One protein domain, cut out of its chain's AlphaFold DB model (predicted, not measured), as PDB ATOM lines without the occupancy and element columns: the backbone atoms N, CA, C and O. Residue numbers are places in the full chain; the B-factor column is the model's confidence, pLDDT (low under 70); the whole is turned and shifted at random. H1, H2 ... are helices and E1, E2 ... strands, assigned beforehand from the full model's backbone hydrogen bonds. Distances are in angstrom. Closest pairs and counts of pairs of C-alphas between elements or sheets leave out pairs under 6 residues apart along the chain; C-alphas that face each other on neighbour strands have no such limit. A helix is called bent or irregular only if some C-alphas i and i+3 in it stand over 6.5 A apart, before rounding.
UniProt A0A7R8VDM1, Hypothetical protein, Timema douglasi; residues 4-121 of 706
ATOM      1  N   GLU A   4      25.860  33.296  27.419       41.69
ATOM      2  CA  GLU A   4      25.236  33.610  26.121       41.69
ATOM      3  C   GLU A   4      25.109  32.383  25.205       41.69
ATOM      4  O   GLU A   4      24.062  32.176  24.600       41.69
ATOM      5  N   SER A   5      26.095  31.475  25.193       44.75
ATOM      6  CA  SER A   5      26.037  30.295  24.316       44.75
ATOM      7  C   SER A   5      24.994  29.259  24.753       44.75
ATOM      8  O   SER A   5      24.654  28.376  23.969       44.75
ATOM      9  N   LYS A   6      24.513  29.326  26.006       44.44
ATOM     10  CA  LYS A   6      23.427  28.476  26.526       44.44
ATOM     11  C   LYS A   6      22.037  29.016  26.172       44.44
ATOM     12  O   LYS A   6      21.121  28.226  25.986       44.44
ATOM     13  N   ASN A   7      21.887  30.337  26.057       52.94
ATOM     14  CA  ASN A   7      20.613  30.949  25.676       52.94
ATOM     15  C   ASN A   7      20.312  30.765  24.183       52.94
ATOM     16  O   ASN A   7      19.175  30.456  23.838       52.94
ATOM     17  N   ASP A   8      21.321  30.861  23.312       54.91
ATOM     18  CA  ASP A   8      21.129  30.639  21.872       54.91
ATOM     19  C   ASP A   8      20.854  29.166  21.539       54.91
ATOM     20  O   ASP A   8      20.043  28.863  20.666       54.91
ATOM     21  N   THR A   9      21.472  28.235  22.276       55.31
ATOM     22  CA  THR A   9      21.205  26.796  22.110       55.31
ATOM     23  C   THR A   9      19.822  26.396  22.618       55.31
ATOM     24  O   THR A   9      19.169  25.583  21.969       55.31
ATOM     25  N   ASN A  10      19.338  26.985  23.717       60.59
ATOM     26  CA  ASN A  10      17.977  26.741  24.205       60.59
ATOM     27  C   ASN A  10      16.906  27.311  23.263       60.59
ATOM     28  O   ASN A  10      15.957  26.601  22.948       60.59
ATOM     29  N   LYS A  11      17.094  28.530  22.735       62.28
ATOM     30  CA  LYS A  11      16.170  29.119  21.749       62.28
ATOM     31  C   LYS A  11      16.086  28.297  20.465       62.28
ATOM     32  O   LYS A  11      14.995  28.024  19.982       62.28
ATOM     33  N   GLN A  12      17.225  27.840  19.939       64.06
ATOM     34  CA  GLN A  12      17.236  26.956  18.768       64.06
ATOM     35  C   GLN A  12      16.528  25.622  19.042       64.06
ATOM     36  O   GLN A  12      15.878  25.079  18.151       64.06
ATOM     37  N   LEU A  13      16.630  25.086  20.262       68.38
ATOM     38  CA  LEU A  13      15.934  23.858  20.649       68.38
ATOM     39  C   LEU A  13      14.409  24.060  20.686       68.38
ATOM     40  O   LEU A  13      13.677  23.228  20.160       68.38
ATOM     41  N   GLU A  14      13.936  25.175  21.245       71.19
ATOM     42  CA  GLU A  14      12.509  25.525  21.332       71.19
ATOM     43  C   GLU A  14      11.876  25.782  19.953       71.19
ATOM     44  O   GLU A  14      10.778  25.289  19.674       71.19
ATOM     45  N   THR A  15      12.586  26.463  19.046       76.19
ATOM     46  CA  THR A  15      12.135  26.650  17.656       76.19
ATOM     47  C   THR A  15      12.035  25.315  16.915       76.19
ATOM     48  O   THR A  15      11.061  25.081  16.200       76.19
ATOM     49  N   ASN A  16      12.993  24.403  17.112       78.00
ATOM     50  CA  ASN A  16      12.951  23.078  16.485       78.00
ATOM     51  C   ASN A  16      11.784  22.225  17.010       78.00
ATOM     52  O   ASN A  16      11.115  21.566  16.220       78.00
ATOM     53  N   ILE A  17      11.478  22.290  18.310       81.94
ATOM     54  CA  ILE A  17      10.319  21.593  18.891       81.94
ATOM     55  C   ILE A  17       9.005  22.152  18.325       81.94
ATOM     56  O   ILE A  17       8.139  21.383  17.911       81.94
ATOM     57  N   SER A  18       8.869  23.480  18.257       83.69
ATOM     58  CA  SER A  18       7.681  24.141  17.691       83.69
ATOM     59  C   SER A  18       7.472  23.747  16.224       83.69
ATOM     60  O   SER A  18       6.355  23.471  15.785       83.69
ATOM     61  N   LYS A  19       8.572  23.649  15.470       84.38
ATOM     62  CA  LYS A  19       8.588  23.210  14.075       84.38
ATOM     63  C   LYS A  19       8.137  21.764  13.907       84.38
ATOM     64  O   LYS A  19       7.303  21.497  13.044       84.38
ATOM     65  N   ASP A  20       8.632  20.851  14.737       84.50
ATOM     66  CA  ASP A  20       8.228  19.445  14.689       84.50
ATOM     67  C   ASP A  20       6.725  19.277  14.971       84.50
ATOM     68  O   ASP A  20       6.061  18.460  14.327       84.50
ATOM     69  N   ILE A  21       6.165  20.077  15.886       87.38
ATOM     70  CA  ILE A  21       4.725  20.084  16.190       87.38
ATOM     71  C   ILE A  21       3.917  20.591  14.986       87.38
ATOM     72  O   ILE A  21       2.985  19.911  14.557       87.38
ATOM     73  N   LEU A  22       4.296  21.736  14.407       88.69
ATOM     74  CA  LEU A  22       3.610  22.326  13.249       88.69
ATOM     75  C   LEU A  22       3.645  21.400  12.027       88.69
ATOM     76  O   LEU A  22       2.619  21.189  11.382       88.69
ATOM     77  N   ILE A  23       4.800  20.801  11.727       86.19
ATOM     78  CA  ILE A  23       4.934  19.850  10.615       86.19
ATOM     79  C   ILE A  23       4.086  18.603  10.875       86.19
ATOM     80  O   ILE A  23       3.443  18.100   9.955       86.19
ATOM     81  N   LYS A  24       4.040  18.106  12.115       86.75
ATOM     82  CA  LYS A  24       3.201  16.956  12.462       86.75
ATOM     83  C   LYS A  24       1.715  17.261  12.268       86.75
ATOM     84  O   LYS A  24       1.034  16.464  11.628       86.75
ATOM     85  N   GLU A  25       1.230  18.402  12.759       89.25
ATOM     86  CA  GLU A  25      -0.157  18.838  12.543       89.25
ATOM     87  C   GLU A  25      -0.484  18.987  11.056       89.25
ATOM     88  O   GLU A  25      -1.514  18.496  10.600       89.25
ATOM     89  N   LEU A  26       0.418  19.597  10.286       87.44
ATOM     90  CA  LEU A  26       0.261  19.761   8.846       87.44
ATOM     91  C   LEU A  26       0.166  18.411   8.126       87.44
ATOM     92  O   LEU A  26      -0.719  18.204   7.299       87.44
ATOM     93  N   VAL A  27       1.067  17.477   8.437       84.69
ATOM     94  CA  VAL A  27       1.086  16.140   7.831       84.69
ATOM     95  C   VAL A  27      -0.159  15.345   8.217       84.69
ATOM     96  O   VAL A  27      -0.729  14.661   7.367       84.69
ATOM     97  N   ASP A  28      -0.598  15.426   9.473       85.81
ATOM     98  CA  ASP A  28      -1.813  14.754   9.933       85.81
ATOM     99  C   ASP A  28      -3.074  15.353   9.291       85.81
ATOM    100  O   ASP A  28      -3.979  14.604   8.919       85.81
ATOM    101  N   TRP A  29      -3.103  16.667   9.060       87.69
ATOM    102  CA  TRP A  29      -4.175  17.334   8.325       87.69
ATOM    103  C   TRP A  29      -4.202  16.932   6.842       87.69
ATOM    104  O   TRP A  29      -5.249  16.533   6.325       87.69
ATOM    105  N   CYS A  30      -3.046  16.936   6.167       83.19
ATOM    106  CA  CYS A  30      -2.912  16.554   4.757       83.19
ATOM    107  C   CYS A  30      -3.321  15.096   4.479       83.19
ATOM    108  O   CYS A  30      -3.755  14.785   3.376       83.19
ATOM    109  N   LYS A  31      -3.234  14.182   5.461       81.12
ATOM    110  CA  LYS A  31      -3.740  12.800   5.301       81.12
ATOM    111  C   LYS A  31      -5.251  12.743   5.069       81.12
ATOM    112  O   LYS A  31      -5.726  11.801   4.440       81.12
ATOM    113  N   ASN A  32      -5.987  13.724   5.588       77.94
ATOM    114  CA  ASN A  32      -7.444  13.784   5.515       77.94
ATOM    115  C   ASN A  32      -7.945  14.735   4.414       77.94
ATOM    116  O   ASN A  32      -9.125  14.686   4.080       77.94
ATOM    117  N   ASN A  33      -7.070  15.566   3.835       73.75
ATOM    118  CA  ASN A  33      -7.410  16.565   2.823       73.75
ATOM    119  C   ASN A  33      -6.338  16.646   1.724       73.75
ATOM    120  O   ASN A  33      -5.211  17.058   1.971       73.75
ATOM    121  N   ASN A  34      -6.720  16.353   0.475       71.75
ATOM    122  CA  ASN A  34      -5.807  16.374  -0.683       71.75
ATOM    123  C   ASN A  34      -5.819  17.706  -1.465       71.75
ATOM    124  O   ASN A  34      -5.322  17.766  -2.588       71.75
ATOM    125  N   ARG A  35      -6.452  18.756  -0.927       80.81
ATOM    126  CA  ARG A  35      -6.751  20.003  -1.659       80.81
ATOM    127  C   ARG A  35      -5.744  21.136  -1.451       80.81
ATOM    128  O   ARG A  35      -5.686  22.042  -2.286       80.81
ATOM    129  N   ILE A  36      -4.961  21.067  -0.378       86.31
ATOM    130  CA  ILE A  36      -3.809  21.931  -0.113       86.31
ATOM    131  C   ILE A  36      -2.589  21.020  -0.040       86.31
ATOM    132  O   ILE A  36      -2.627  20.005   0.654       86.31
ATOM    133  N   THR A  37      -1.518  21.356  -0.757       84.12
ATOM    134  CA  THR A  37      -0.287  20.557  -0.739       84.12
ATOM    135  C   THR A  37       0.867  21.343  -0.141       84.12
ATOM    136  O   THR A  37       1.059  22.520  -0.441       84.12
ATOM    137  N   PHE A  38       1.624  20.691   0.734       85.56
ATOM    138  CA  PHE A  38       2.810  21.261   1.358       85.56
ATOM    139  C   PHE A  38       3.994  21.256   0.392       85.56
ATOM    140  O   PHE A  38       4.289  20.229  -0.221       85.56
ATOM    141  N   VAL A  39       4.665  22.403   0.271       85.12
ATOM    142  CA  VAL A  39       5.812  22.596  -0.622       85.12
ATOM    143  C   VAL A  39       7.112  22.555   0.173       85.12
ATOM    144  O   VAL A  39       7.931  21.664  -0.043       85.12
ATOM    145  N   THR A  40       7.308  23.508   1.085       84.88
ATOM    146  CA  THR A  40       8.524  23.635   1.901       84.88
ATOM    147  C   THR A  40       8.251  24.396   3.193       84.88
ATOM    148  O   THR A  40       7.325  25.193   3.281       84.88
ATOM    149  N   ASP A  41       9.094  24.184   4.195       85.31
ATOM    150  CA  ASP A  41       9.163  24.989   5.409       85.31
ATOM    151  C   ASP A  41      10.487  25.765   5.462       85.31
ATOM    152  O   ASP A  41      11.528  25.305   4.985       85.31
ATOM    153  N   GLN A  42      10.452  26.961   6.041       83.62
ATOM    154  CA  GLN A  42      11.618  27.817   6.240       83.62
ATOM    155  C   GLN A  42      11.584  28.407   7.649       83.62
ATOM    156  O   GLN A  42      10.517  28.693   8.183       83.62
ATOM    157  N   ILE A  43      12.755  28.575   8.267       81.31
ATOM    158  CA  ILE A  43      12.882  29.333   9.515       81.31
ATOM    159  C   ILE A  43      13.354  30.729   9.119       81.31
ATOM    160  O   ILE A  43      14.422  30.876   8.523       81.31
ATOM    161  N   CYS A  44      12.523  31.719   9.405       74.81
ATOM    162  CA  CYS A  44      12.756  33.120   9.105       74.81
ATOM    163  C   CYS A  44      13.820  33.704  10.079       74.81
ATOM    164  O   CYS A  44      14.078  33.136  11.143       74.81
ATOM    165  N   GLU A  45      14.511  34.798   9.710       69.44
ATOM    166  CA  GLU A  45      15.631  35.365  10.510       69.44
ATOM    167  C   GLU A  45      15.206  35.816  11.922       69.44
ATOM    168  O   GLU A  45      16.023  35.884  12.839       69.44
ATOM    169  N   ASP A  46      13.915  36.089  12.098       70.31
ATOM    170  CA  ASP A  46      13.249  36.438  13.353       70.31
ATOM    171  C   ASP A  46      12.881  35.219  14.225       70.31
ATOM    172  O   ASP A  46      12.344  35.379  15.322       70.31
ATOM    173  N   GLY A  47      13.185  34.000  13.766       71.44
ATOM    174  CA  GLY A  47      12.908  32.741  14.457       71.44
ATOM    175  C   GLY A  47      11.513  32.165  14.205       71.44
ATOM    176  O   GLY A  47      11.199  31.110  14.763       71.44
ATOM    177  N   ARG A  48      10.677  32.809  13.375       81.19
ATOM    178  CA  ARG A  48       9.348  32.296  13.005       81.19
ATOM    179  C   ARG A  48       9.452  31.176  11.977       81.19
ATOM    180  O   ARG A  48      10.385  31.116  11.178       81.19
ATOM    181  N   ILE A  49       8.478  30.272  12.003       86.50
ATOM    182  CA  ILE A  49       8.409  29.142  11.074       86.50
ATOM    183  C   ILE A  49       7.417  29.495   9.974       86.50
ATOM    184  O   ILE A  49       6.268  29.836  10.233       86.50
ATOM    185  N   CYS A  50       7.880  29.417   8.740       89.38
ATOM    186  CA  CYS A  50       7.205  29.899   7.553       89.38
ATOM    187  C   CYS A  50       6.888  28.662   6.676       89.38
ATOM    188  O   CYS A  50       7.802  27.963   6.239       89.38
ATOM    189  N   LEU A  51       5.606  28.331   6.478       90.00
ATOM    190  CA  LEU A  51       5.133  27.137   5.756       90.00
ATOM    191  C   LEU A  51       4.612  27.519   4.365       90.00
ATOM    192  O   LEU A  51       3.592  28.196   4.254       90.00
ATOM    193  N   ASN A  52       5.285  27.072   3.307       88.94
ATOM    194  CA  ASN A  52       4.873  27.288   1.924       88.94
ATOM    195  C   ASN A  52       3.964  26.143   1.449       88.94
ATOM    196  O   ASN A  52       4.314  24.960   1.528       88.94
ATOM    197  N   LEU A  53       2.783  26.509   0.968       90.81
ATOM    198  CA  LEU A  53       1.673  25.633   0.628       90.81
ATOM    199  C   LEU A  53       1.115  26.022  -0.744       90.81
ATOM    200  O   LEU A  53       1.218  27.166  -1.177       90.81
ATOM    201  N   THR A  54       0.476  25.079  -1.432       88.56
ATOM    202  CA  THR A  54      -0.258  25.364  -2.669       88.56
ATOM    203  C   THR A  54      -1.707  24.935  -2.572       88.56
ATOM    204  O   THR A  54      -2.017  23.906  -1.977       88.56
ATOM    205  N   ILE A  55      -2.593  25.714  -3.190       87.75
ATOM    206  CA  ILE A  55      -4.036  25.462  -3.238       87.75
ATOM    207  C   ILE A  55      -4.555  25.552  -4.683       87.75
ATOM    208  O   ILE A  55      -4.031  26.307  -5.512       87.75
ATOM    209  N   GLY A  56      -5.564  24.742  -5.019       81.12
ATOM    210  CA  GLY A  56      -6.202  24.727  -6.339       81.12
ATOM    211  C   GLY A  56      -5.254  24.333  -7.481       81.12
ATOM    212  O   GLY A  56      -4.647  23.265  -7.464       81.12
ATOM    213  N   LYS A  57      -5.108  25.199  -8.497       76.06
ATOM    214  CA  LYS A  57      -4.239  24.982  -9.681       76.06
ATOM    215  C   LYS A  57      -2.744  25.227  -9.389       76.06
ATOM    216  O   LYS A  57      -2.055  25.833 -10.208       76.06
ATOM    217  N   GLY A  58      -2.259  24.816  -8.217       79.00
ATOM    218  CA  GLY A  58      -0.866  25.008  -7.800       79.00
ATOM    219  C   GLY A  58      -0.510  26.460  -7.465       79.00
ATOM    220  O   GLY A  58       0.595  26.902  -7.757       79.00
ATOM    221  N   GLN A  59      -1.452  27.235  -6.918       85.88
ATOM    222  CA  GLN A  59      -1.182  28.613  -6.502       85.88
ATOM    223  C   GLN A  59      -0.543  28.625  -5.116       85.88
ATOM    224  O   GLN A  59      -1.118  28.074  -4.181       85.88
ATOM    225  N   GLU A  60       0.621  29.259  -4.999       86.88
ATOM    226  CA  GLU A  60       1.410  29.301  -3.766       86.88
ATOM    227  C   GLU A  60       0.884  30.338  -2.763       86.88
ATOM    228  O   GLU A  60       0.483  31.452  -3.127       86.88
ATOM    229  N   PHE A  61       0.915  29.961  -1.489       90.56
ATOM    230  CA  PHE A  61       0.675  30.826  -0.346       90.56
ATOM    231  C   PHE A  61       1.541  30.384   0.840       90.56
ATOM    232  O   PHE A  61       1.919  29.222   0.968       90.56
ATOM    233  N   LEU A  62       1.880  31.334   1.699       90.94
ATOM    234  CA  LEU A  62       2.774  31.192   2.831       90.94
ATOM    235  C   LEU A  62       1.985  31.409   4.122       90.94
ATOM    236  O   LEU A  62       1.296  32.414   4.255       90.94
ATOM    237  N   ILE A  63       2.120  30.497   5.081       91.00
ATOM    238  CA  ILE A  63       1.650  30.699   6.452       91.00
ATOM    239  C   ILE A  63       2.860  30.984   7.337       91.00
ATOM    240  O   ILE A  63       3.717  30.124   7.542       91.00
ATOM    241  N   ILE A  64       2.913  32.187   7.891       89.44
ATOM    242  CA  ILE A  64       3.855  32.584   8.930       89.44
ATOM    243  C   ILE A  64       3.251  32.166  10.270       89.44
ATOM    244  O   ILE A  64       2.216  32.680  10.698       89.44
ATOM    245  N   CYS A  65       3.884  31.186  10.906       89.00
ATOM    246  CA  CYS A  65       3.445  30.629  12.176       89.00
ATOM    247  C   CYS A  65       3.990  31.455  13.346       89.00
ATOM    248  O   CYS A  65       5.092  32.016  13.254       89.00
ATOM    249  N   PRO A  66       3.255  31.505  14.462       86.38
ATOM    250  CA  PRO A  66       3.649  32.321  15.591       86.38
ATOM    251  C   PRO A  66       4.821  31.721  16.373       86.38
ATOM    252  O   PRO A  66       5.086  30.515  16.332       86.38
ATOM    253  N   LEU A  67       5.545  32.583  17.093       80.12
ATOM    254  CA  LEU A  67       6.645  32.159  17.960       80.12
ATOM    255  C   LEU A  67       6.095  31.338  19.135       80.12
ATOM    256  O   LEU A  67       5.058  31.675  19.697       80.12
ATOM    257  N   ASN A  68       6.815  30.285  19.525       80.44
ATOM    258  CA  ASN A  68       6.480  29.406  20.657       80.44
ATOM    259  C   ASN A  68       5.159  28.617  20.521       80.44
ATOM    260  O   ASN A  68       4.588  28.181  21.523       80.44
ATOM    261  N   TYR A  69       4.682  28.380  19.292       83.00
ATOM    262  CA  TYR A  69       3.534  27.503  19.035       83.00
ATOM    263  C   TYR A  69       3.687  26.136  19.746       83.00
ATOM    264  O   TYR A  69       4.748  25.514  19.632       83.00
ATOM    265  N   PRO A  70       2.656  25.624  20.453       77.69
ATOM    266  CA  PRO A  70       1.248  26.058  20.459       77.69
ATOM    267  C   PRO A  70       0.875  27.137  21.491       77.69
ATOM    268  O   PRO A  70      -0.257  27.605  21.478       77.69
ATOM    269  N   ASN A  71       1.792  27.542  22.374       80.69
ATOM    270  CA  ASN A  71       1.533  28.541  23.414       80.69
ATOM    271  C   ASN A  71       2.109  29.891  22.980       80.69
ATOM    272  O   ASN A  71       3.223  30.251  23.365       80.69
ATOM    273  N   TYR A  72       1.362  30.596  22.139       81.81
ATOM    274  CA  TYR A  72       1.816  31.813  21.481       81.81
ATOM    275  C   TYR A  72       1.018  33.051  21.913       81.81
ATOM    276  O   TYR A  72      -0.157  32.942  22.256       81.81
ATOM    277  N   ASP A  73       1.658  34.223  21.834       72.81
ATOM    278  CA  ASP A  73       1.025  35.537  22.053       72.81
ATOM    279  C   ASP A  73       0.755  36.293  20.729       72.81
ATOM    280  O   ASP A  73      -0.074  37.199  20.686       72.81
ATOM    281  N   ASP A  74       1.449  35.920  19.644       76.94
ATOM    282  CA  ASP A  74       1.312  36.503  18.299       76.94
ATOM    283  C   ASP A  74       0.433  35.609  17.413       76.94
ATOM    284  O   ASP A  74       0.563  34.396  17.469       76.94
ATOM    285  N   ASN A  75      -0.407  36.163  16.536       84.62
ATOM    286  CA  ASN A  75      -1.270  35.359  15.657       84.62
ATOM    287  C   ASN A  75      -0.547  34.810  14.410       84.62
ATOM    288  O   ASN A  75       0.521  35.285  14.018       84.62
ATOM    289  N   PHE A  76      -1.163  33.818  13.751       88.19
ATOM    290  CA  PHE A  76      -0.765  33.392  12.405       88.19
ATOM    291  C   PHE A  76      -0.908  34.545  11.404       88.19
ATOM    292  O   PHE A  76      -1.757  35.422  11.558       88.19
ATOM    293  N   PHE A  77      -0.117  34.518  10.338       89.00
ATOM    294  CA  PHE A  77      -0.271  35.454   9.229       89.00
ATOM    295  C   PHE A  77      -0.113  34.731   7.901       89.00
ATOM    296  O   PHE A  77       0.758  33.876   7.756       89.00
ATOM    297  N   VAL A  78      -0.959  35.056   6.931       88.69
ATOM    298  CA  VAL A  78      -0.967  34.414   5.619       88.69
ATOM    299  C   VAL A  78      -0.567  35.420   4.551       88.69
ATOM    300  O   VAL A  78      -1.052  36.548   4.519       88.69
ATOM    301  N   GLU A  79       0.303  34.997   3.644       84.38
ATOM    302  CA  GLU A  79       0.672  35.726   2.435       84.38
ATOM    303  C   GLU A  79       0.381  34.852   1.220       84.38
ATOM    304  O   GLU A  79       0.498  33.635   1.280       84.38
ATOM    305  N   ALA A  80      -0.006  35.433   0.089       86.62
ATOM    306  CA  ALA A  80      -0.299  34.646  -1.104       86.62
ATOM    307  C   ALA A  80       0.100  35.389  -2.374       86.62
ATOM    308  O   ALA A  80       0.272  36.608  -2.378       86.62
ATOM    309  N   VAL A  81       0.209  34.656  -3.484       79.56
ATOM    310  CA  VAL A  81       0.403  35.273  -4.804       79.56
ATOM    311  C   VAL A  81      -0.725  36.274  -5.121       79.56
ATOM    312  O   VAL A  81      -1.864  36.049  -4.709       79.56
ATOM    313  N   PRO A  82      -0.494  37.323  -5.939       72.81
ATOM    314  CA  PRO A  82      -1.475  38.396  -6.172       72.81
ATOM    315  C   PRO A  82      -2.872  37.931  -6.617       72.81
ATOM    316  O   PRO A  82      -3.877  38.577  -6.330       72.81
ATOM    317  N   LYS A  83      -2.958  36.781  -7.300       75.56
ATOM    318  CA  LYS A  83      -4.234  36.173  -7.720       75.56
ATOM    319  C   LYS A  83      -5.102  35.698  -6.549       75.56
ATOM    320  O   LYS A  83      -6.303  35.546  -6.728       75.56
ATOM    321  N   LEU A  84      -4.500  35.450  -5.389       81.94
ATOM    322  CA  LEU A  84      -5.143  34.973  -4.168       81.94
ATOM    323  C   LEU A  84      -5.281  36.050  -3.094       81.94
ATOM    324  O   LEU A  84      -5.736  35.742  -2.000       81.94
ATOM    325  N   GLN A  85      -4.961  37.311  -3.396       79.44
ATOM    326  CA  GLN A  85      -4.941  38.375  -2.391       79.44
ATOM    327  C   GLN A  85      -6.284  38.554  -1.665       79.44
ATOM    328  O   GLN A  85      -6.308  38.760  -0.461       79.44
ATOM    329  N   LEU A  86      -7.409  38.440  -2.378       73.31
ATOM    330  CA  LEU A  86      -8.749  38.559  -1.786       73.31
ATOM    331  C   LEU A  86      -9.047  37.440  -0.781       73.31
ATOM    332  O   LEU A  86      -9.580  37.707   0.289       73.31
ATOM    333  N   TRP A  87      -8.687  36.208  -1.135       87.50
ATOM    334  CA  TRP A  87      -8.824  35.041  -0.264       87.50
ATOM    335  C   TRP A  87      -7.864  35.122   0.930       87.50
ATOM    336  O   TRP A  87      -8.252  34.865   2.063       87.50
ATOM    337  N   CYS A  88      -6.632  35.561   0.681       85.25
ATOM    338  CA  CYS A  88      -5.606  35.769   1.695       85.25
ATOM    339  C   CYS A  88      -6.041  36.806   2.743       85.25
ATOM    340  O   CYS A  88      -5.932  36.566   3.942       85.25
ATOM    341  N   ASN A  89      -6.609  37.932   2.298       78.44
ATOM    342  CA  ASN A  89      -7.104  38.978   3.189       78.44
ATOM    343  C   ASN A  89      -8.260  38.485   4.074       78.44
ATOM    344  O   ASN A  89      -8.255  38.755   5.266       78.44
ATOM    345  N   GLU A  90      -9.214  37.742   3.509       80.88
ATOM    346  CA  GLU A  90     -10.337  37.154   4.257       80.88
ATOM    347  C   GLU A  90      -9.867  36.128   5.295       80.88
ATOM    348  O   GLU A  90     -10.398  36.060   6.403       80.88
ATOM    349  N   LEU A  91      -8.850  35.336   4.952       86.81
ATOM    350  CA  LEU A  91      -8.256  34.385   5.882       86.81
ATOM    351  C   LEU A  91      -7.520  35.100   7.027       86.81
ATOM    352  O   LEU A  91      -7.664  34.694   8.176       86.81
ATOM    353  N   ASN A  92      -6.791  36.182   6.737       89.00
ATOM    354  CA  ASN A  92      -6.142  37.006   7.761       89.00
ATOM    355  C   ASN A  92      -7.146  37.746   8.656       89.00
ATOM    356  O   ASN A  92      -6.911  37.845   9.854       89.00
ATOM    357  N   GLU A  93      -8.263  38.230   8.108       85.44
ATOM    358  CA  GLU A  93      -9.352  38.843   8.885       85.44
ATOM    359  C   GLU A  93      -9.934  37.833   9.882       85.44
ATOM    360  O   GLU A  93      -9.987  38.108  11.076       85.44
ATOM    361  N   PHE A  94     -10.223  36.607   9.431       84.88
ATOM    362  CA  PHE A  94     -10.663  35.526  10.320       84.88
ATOM    363  C   PHE A  94      -9.661  35.210  11.441       84.88
ATOM    364  O   PHE A  94     -10.075  34.941  12.565       84.88
ATOM    365  N   ILE A  95      -8.358  35.216  11.144       86.88
ATOM    366  CA  ILE A  95      -7.313  34.950  12.145       86.88
ATOM    367  C   ILE A  95      -7.224  36.083  13.179       86.88
ATOM    368  O   ILE A  95      -6.905  35.832  14.338       86.88
ATOM    369  N   LEU A  96      -7.466  37.330  12.770       83.56
ATOM    370  CA  LEU A  96      -7.409  38.487  13.665       83.56
ATOM    371  C   LEU A  96      -8.665  38.625  14.532       83.56
ATOM    372  O   LEU A  96      -8.550  39.059  15.674       83.56
ATOM    373  N   ASP A  97      -9.827  38.234  14.007       78.94
ATOM    374  CA  ASP A  97     -11.122  38.357  14.685       78.94
ATOM    375  C   ASP A  97     -11.441  37.178  15.626       78.94
ATOM    376  O   ASP A  97     -12.473  37.182  16.296       78.94
ATOM    377  N   SER A  98     -10.601  36.138  15.677       80.88
ATOM    378  CA  SER A  98     -10.836  34.990  16.556       80.88
ATOM    379  C   SER A  98     -10.469  35.297  18.012       80.88
ATOM    380  O   SER A  98      -9.305  35.559  18.312       80.88
ATOM    381  N   ASP A  99     -11.429  35.149  18.930       73.38
ATOM    382  CA  ASP A  99     -11.224  35.303  20.383       73.38
ATOM    383  C   ASP A  99     -10.486  34.110  21.041       73.38
ATOM    384  O   ASP A  99     -10.187  34.132  22.236       73.38
ATOM    385  N   GLU A 100     -10.196  33.049  20.278       78.25
ATOM    386  CA  GLU A 100      -9.547  31.818  20.747       78.25
ATOM    387  C   GLU A 100      -8.158  31.617  20.115       78.25
ATOM    388  O   GLU A 100      -7.902  32.017  18.979       78.25
ATOM    389  N   VAL A 101      -7.261  30.930  20.831       80.69
ATOM    390  CA  VAL A 101      -5.942  30.530  20.312       80.69
ATOM    391  C   VAL A 101      -6.132  29.447  19.244       80.69
ATOM    392  O   VAL A 101      -6.435  28.291  19.546       80.69
ATOM    393  N   LEU A 102      -5.978  29.829  17.978       86.88
ATOM    394  CA  LEU A 102      -6.131  28.952  16.820       86.88
ATOM    395  C   LEU A 102      -4.998  27.917  16.711       86.88
ATOM    396  O   LEU A 102      -3.817  28.221  16.842       86.88
ATOM    397  N   SER A 103      -5.340  26.675  16.368       89.44
ATOM    398  CA  SER A 103      -4.332  25.703  15.916       89.44
ATOM    399  C   SER A 103      -4.095  25.811  14.410       89.44
ATOM    400  O   SER A 103      -4.969  26.274  13.667       89.44
ATOM    401  N   LEU A 104      -2.954  25.308  13.927       89.75
ATOM    402  CA  LEU A 104      -2.655  25.270  12.490       89.75
ATOM    403  C   LEU A 104      -3.769  24.550  11.707       89.75
ATOM    404  O   LEU A 104      -4.161  24.973  10.622       89.75
ATOM    405  N   THR A 105      -4.343  23.502  12.299       88.44
ATOM    406  CA  THR A 105      -5.484  22.766  11.735       88.44
ATOM    407  C   THR A 105      -6.715  23.654  11.499       88.44
ATOM    408  O   THR A 105      -7.364  23.534  10.458       88.44
ATOM    409  N   HIS A 106      -7.044  24.561  12.425       88.44
ATOM    410  CA  HIS A 106      -8.186  25.471  12.266       88.44
ATOM    411  C   HIS A 106      -7.957  26.464  11.126       88.44
ATOM    412  O   HIS A 106      -8.848  26.666  10.298       88.44
ATOM    413  N   VAL A 107      -6.743  27.013  11.036       90.25
ATOM    414  CA  VAL A 107      -6.346  27.916   9.949       90.25
ATOM    415  C   VAL A 107      -6.440  27.206   8.595       90.25
ATOM    416  O   VAL A 107      -7.033  27.744   7.663       90.25
ATOM    417  N   LEU A 108      -5.950  25.966   8.489       90.56
ATOM    418  CA  LEU A 108      -6.013  25.174   7.253       90.56
ATOM    419  C   LEU A 108      -7.446  24.780   6.856       90.56
ATOM    420  O   LEU A 108      -7.791  24.824   5.675       90.56
ATOM    421  N   ASN A 109      -8.314  24.453   7.817       89.19
ATOM    422  CA  ASN A 109      -9.732  24.181   7.547       89.19
ATOM    423  C   ASN A 109     -10.458  25.423   7.009       89.19
ATOM    424  O   ASN A 109     -11.246  25.333   6.059       89.19
ATOM    425  N   LYS A 110     -10.186  26.600   7.588       88.56
ATOM    426  CA  LYS A 110     -10.734  27.861   7.080       88.56
ATOM    427  C   LYS A 110     -10.169  28.191   5.696       88.56
ATOM    428  O   LYS A 110     -10.923  28.612   4.822       88.56
ATOM    429  N   ALA A 111      -8.879  27.951   5.474       89.19
ATOM    430  CA  ALA A 111      -8.214  28.132   4.188       89.19
ATOM    431  C   ALA A 111      -8.858  27.275   3.075       89.19
ATOM    432  O   ALA A 111      -9.196  27.809   2.019       89.19
ATOM    433  N   ASP A 112      -9.098  25.980   3.327       87.94
ATOM    434  CA  ASP A 112      -9.745  25.062   2.373       87.94
ATOM    435  C   ASP A 112     -11.205  25.461   2.098       87.94
ATOM    436  O   ASP A 112     -11.601  25.660   0.948       87.94
ATOM    437  N   SER A 113     -12.005  25.654   3.153       86.56
ATOM    438  CA  SER A 113     -13.425  26.006   3.011       86.56
ATOM    439  C   SER A 113     -13.631  27.331   2.272       86.56
ATOM    440  O   SER A 113     -14.414  27.380   1.325       86.56
ATOM    441  N   SER A 114     -12.895  28.384   2.638       83.50
ATOM    442  CA  SER A 114     -13.002  29.709   2.006       83.50
ATOM    443  C   SER A 114     -12.590  29.707   0.535       83.50
ATOM    444  O   SER A 114     -13.200  30.412  -0.270       83.50
ATOM    445  N   TYR A 115     -11.601  28.897   0.150       82.88
ATOM    446  CA  TYR A 115     -11.164  28.806  -1.240       82.88
ATOM    447  C   TYR A 115     -12.209  28.107  -2.118       82.88
ATOM    448  O   TYR A 115     -12.598  28.624  -3.170       82.88
ATOM    449  N   TYR A 116     -12.697  26.939  -1.687       76.19
ATOM    450  CA  TYR A 116     -13.551  26.104  -2.531       76.19
ATOM    451  C   TYR A 116     -15.038  26.490  -2.486       76.19
ATOM    452  O   TYR A 116     -15.677  26.416  -3.539       76.19
ATOM    453  N   HIS A 117     -15.569  27.018  -1.372       64.75
ATOM    454  CA  HIS A 117     -16.941  27.557  -1.345       64.75
ATOM    455  C   HIS A 117     -17.102  28.780  -2.260       64.75
ATOM    456  O   HIS A 117     -18.106  28.895  -2.957       64.75
ATOM    457  N   LYS A 118     -16.092  29.657  -2.353       55.41
ATOM    458  CA  LYS A 118     -16.104  30.772  -3.320       55.41
ATOM    459  C   LYS A 118     -15.939  30.301  -4.765       55.41
ATOM    460  O   LYS A 118     -16.544  30.892  -5.661       55.41
ATOM    461  N   SER A 119     -15.152  29.245  -5.004       44.16
ATOM    462  CA  SER A 119     -14.891  28.728  -6.356       44.16
ATOM    463  C   SER A 119     -16.108  28.060  -7.001       44.16
ATOM    464  O   SER A 119     -16.263  28.163  -8.216       44.16
ATOM    465  N   SER A 120     -17.002  27.467  -6.198       41.56
ATOM    466  CA  SER A 120     -18.264  26.901  -6.695       41.56
ATOM    467  C   SER A 120     -19.162  27.978  -7.312       41.56
ATOM    468  O   SER A 120     -19.782  27.736  -8.337       41.56
ATOM    469  N   SER A 121     -19.154  29.205  -6.770       43.22
ATOM    470  CA  SER A 121     -19.892  30.340  -7.360       43.22
ATOM    471  C   SER A 121     -19.217  30.964  -8.595       43.22
ATOM    472  O   SER A 121     -19.844  31.725  -9.327       43.22
TER     473      SER A 121
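AT A GLANCE: This is residues 4 to 121 of the 706 residues of the protein "Hypothetical protein" of Timema douglasi (UniProt A0A7R8VDM1). A strongly twisted sheet of four strands has three helices over one face: long H1 runs along the E1 and E2 part, H2 runs along E4, and H3 sits between, touching both. Residues 4 to 10 of H1 stick out at one end of the longest axis and H3 ends at the other. The printed part has 118 residues in the order H1 E1 E2 E3 E4 H2 H3; the sheet order is E1 - E2 - E3 - E4, all antiparallel. The class is mixed, helices and strands, in two layers, helices on one face of a sheet. The whole is compact, with a radius of gyration of the C-alphas of 14.8 A and spans of 56 by 28 by 26 A.

HOW THE PARTS SIT: Start with H1, residues 4 to 30, then go to E1, residues 36 to 43, E2, residues 49 to 55, E3, residues 59 to 65, and E4, residues 77 to 80: these strands form a meander, each the antiparallel neighbour of the one before, and each successive pair is a hairpin. Look for N 42 and O 50 at 2.8 A between E1 and E2, N 53 and O 61 at 2.8 A between E2 and E3, and N 62 and O 79 at 2.7 A between E3 and E4. H1 is on the sheet at a height of 9.3 A, over E2 and only just over E1, where 3 of its C-alphas fall; its closest C-alphas to E2 are Lys 19 and Ile 49, 6.7 A. H2, residues 82 to 96, is on the sheet at a height of 7.8 A and runs along E4, at 8 degrees on the local plane; the closest C-alphas are Ala 80 and Cys 88, 6.1 A. H3, residues 104 to 121, touches H2, closest at C-alphas Leu 91 and Ala 111, 6.5 A, at a steep tilt of 49 degrees, opposite ways. With residues 104 to 105 alone H3 touches H1, closest at C-alphas Trp 29 and Thr 105, 6.5 A. H1 and H2 are apart. The O i to N i+4 pairs within hydrogen-bond range are 22 of 23 in H1, 9 of 11 in H2 and 12 of 14 in H3.

IN THESE COORDINATES: Find C-alpha 4 at (25.236, 33.610, 26.121); from there H1 runs 39.2 A to C-alpha 30. E1 is 20.6 A long and bends by 57 degrees at residue 39; E2 and E3 are 19.3 A each and E4 is 10.4 A. H2, 20.7 A, is irregular: C-alphas 83 and 86 are 7.8 A apart. H3 runs 26.8 A to C-alpha 121 at (-19.892, 30.340, -7.360).

THE WHOLE: The C-alphas of Glu 4 and Ser 121, the two farthest apart, are 56.3 A apart. The printed part has no cut; the link E3 to E4, 11 residues, is long. Mean pLDDT of the printed part is 79.6, with residues 4 to 13, 45 and 117 to 121 under 70.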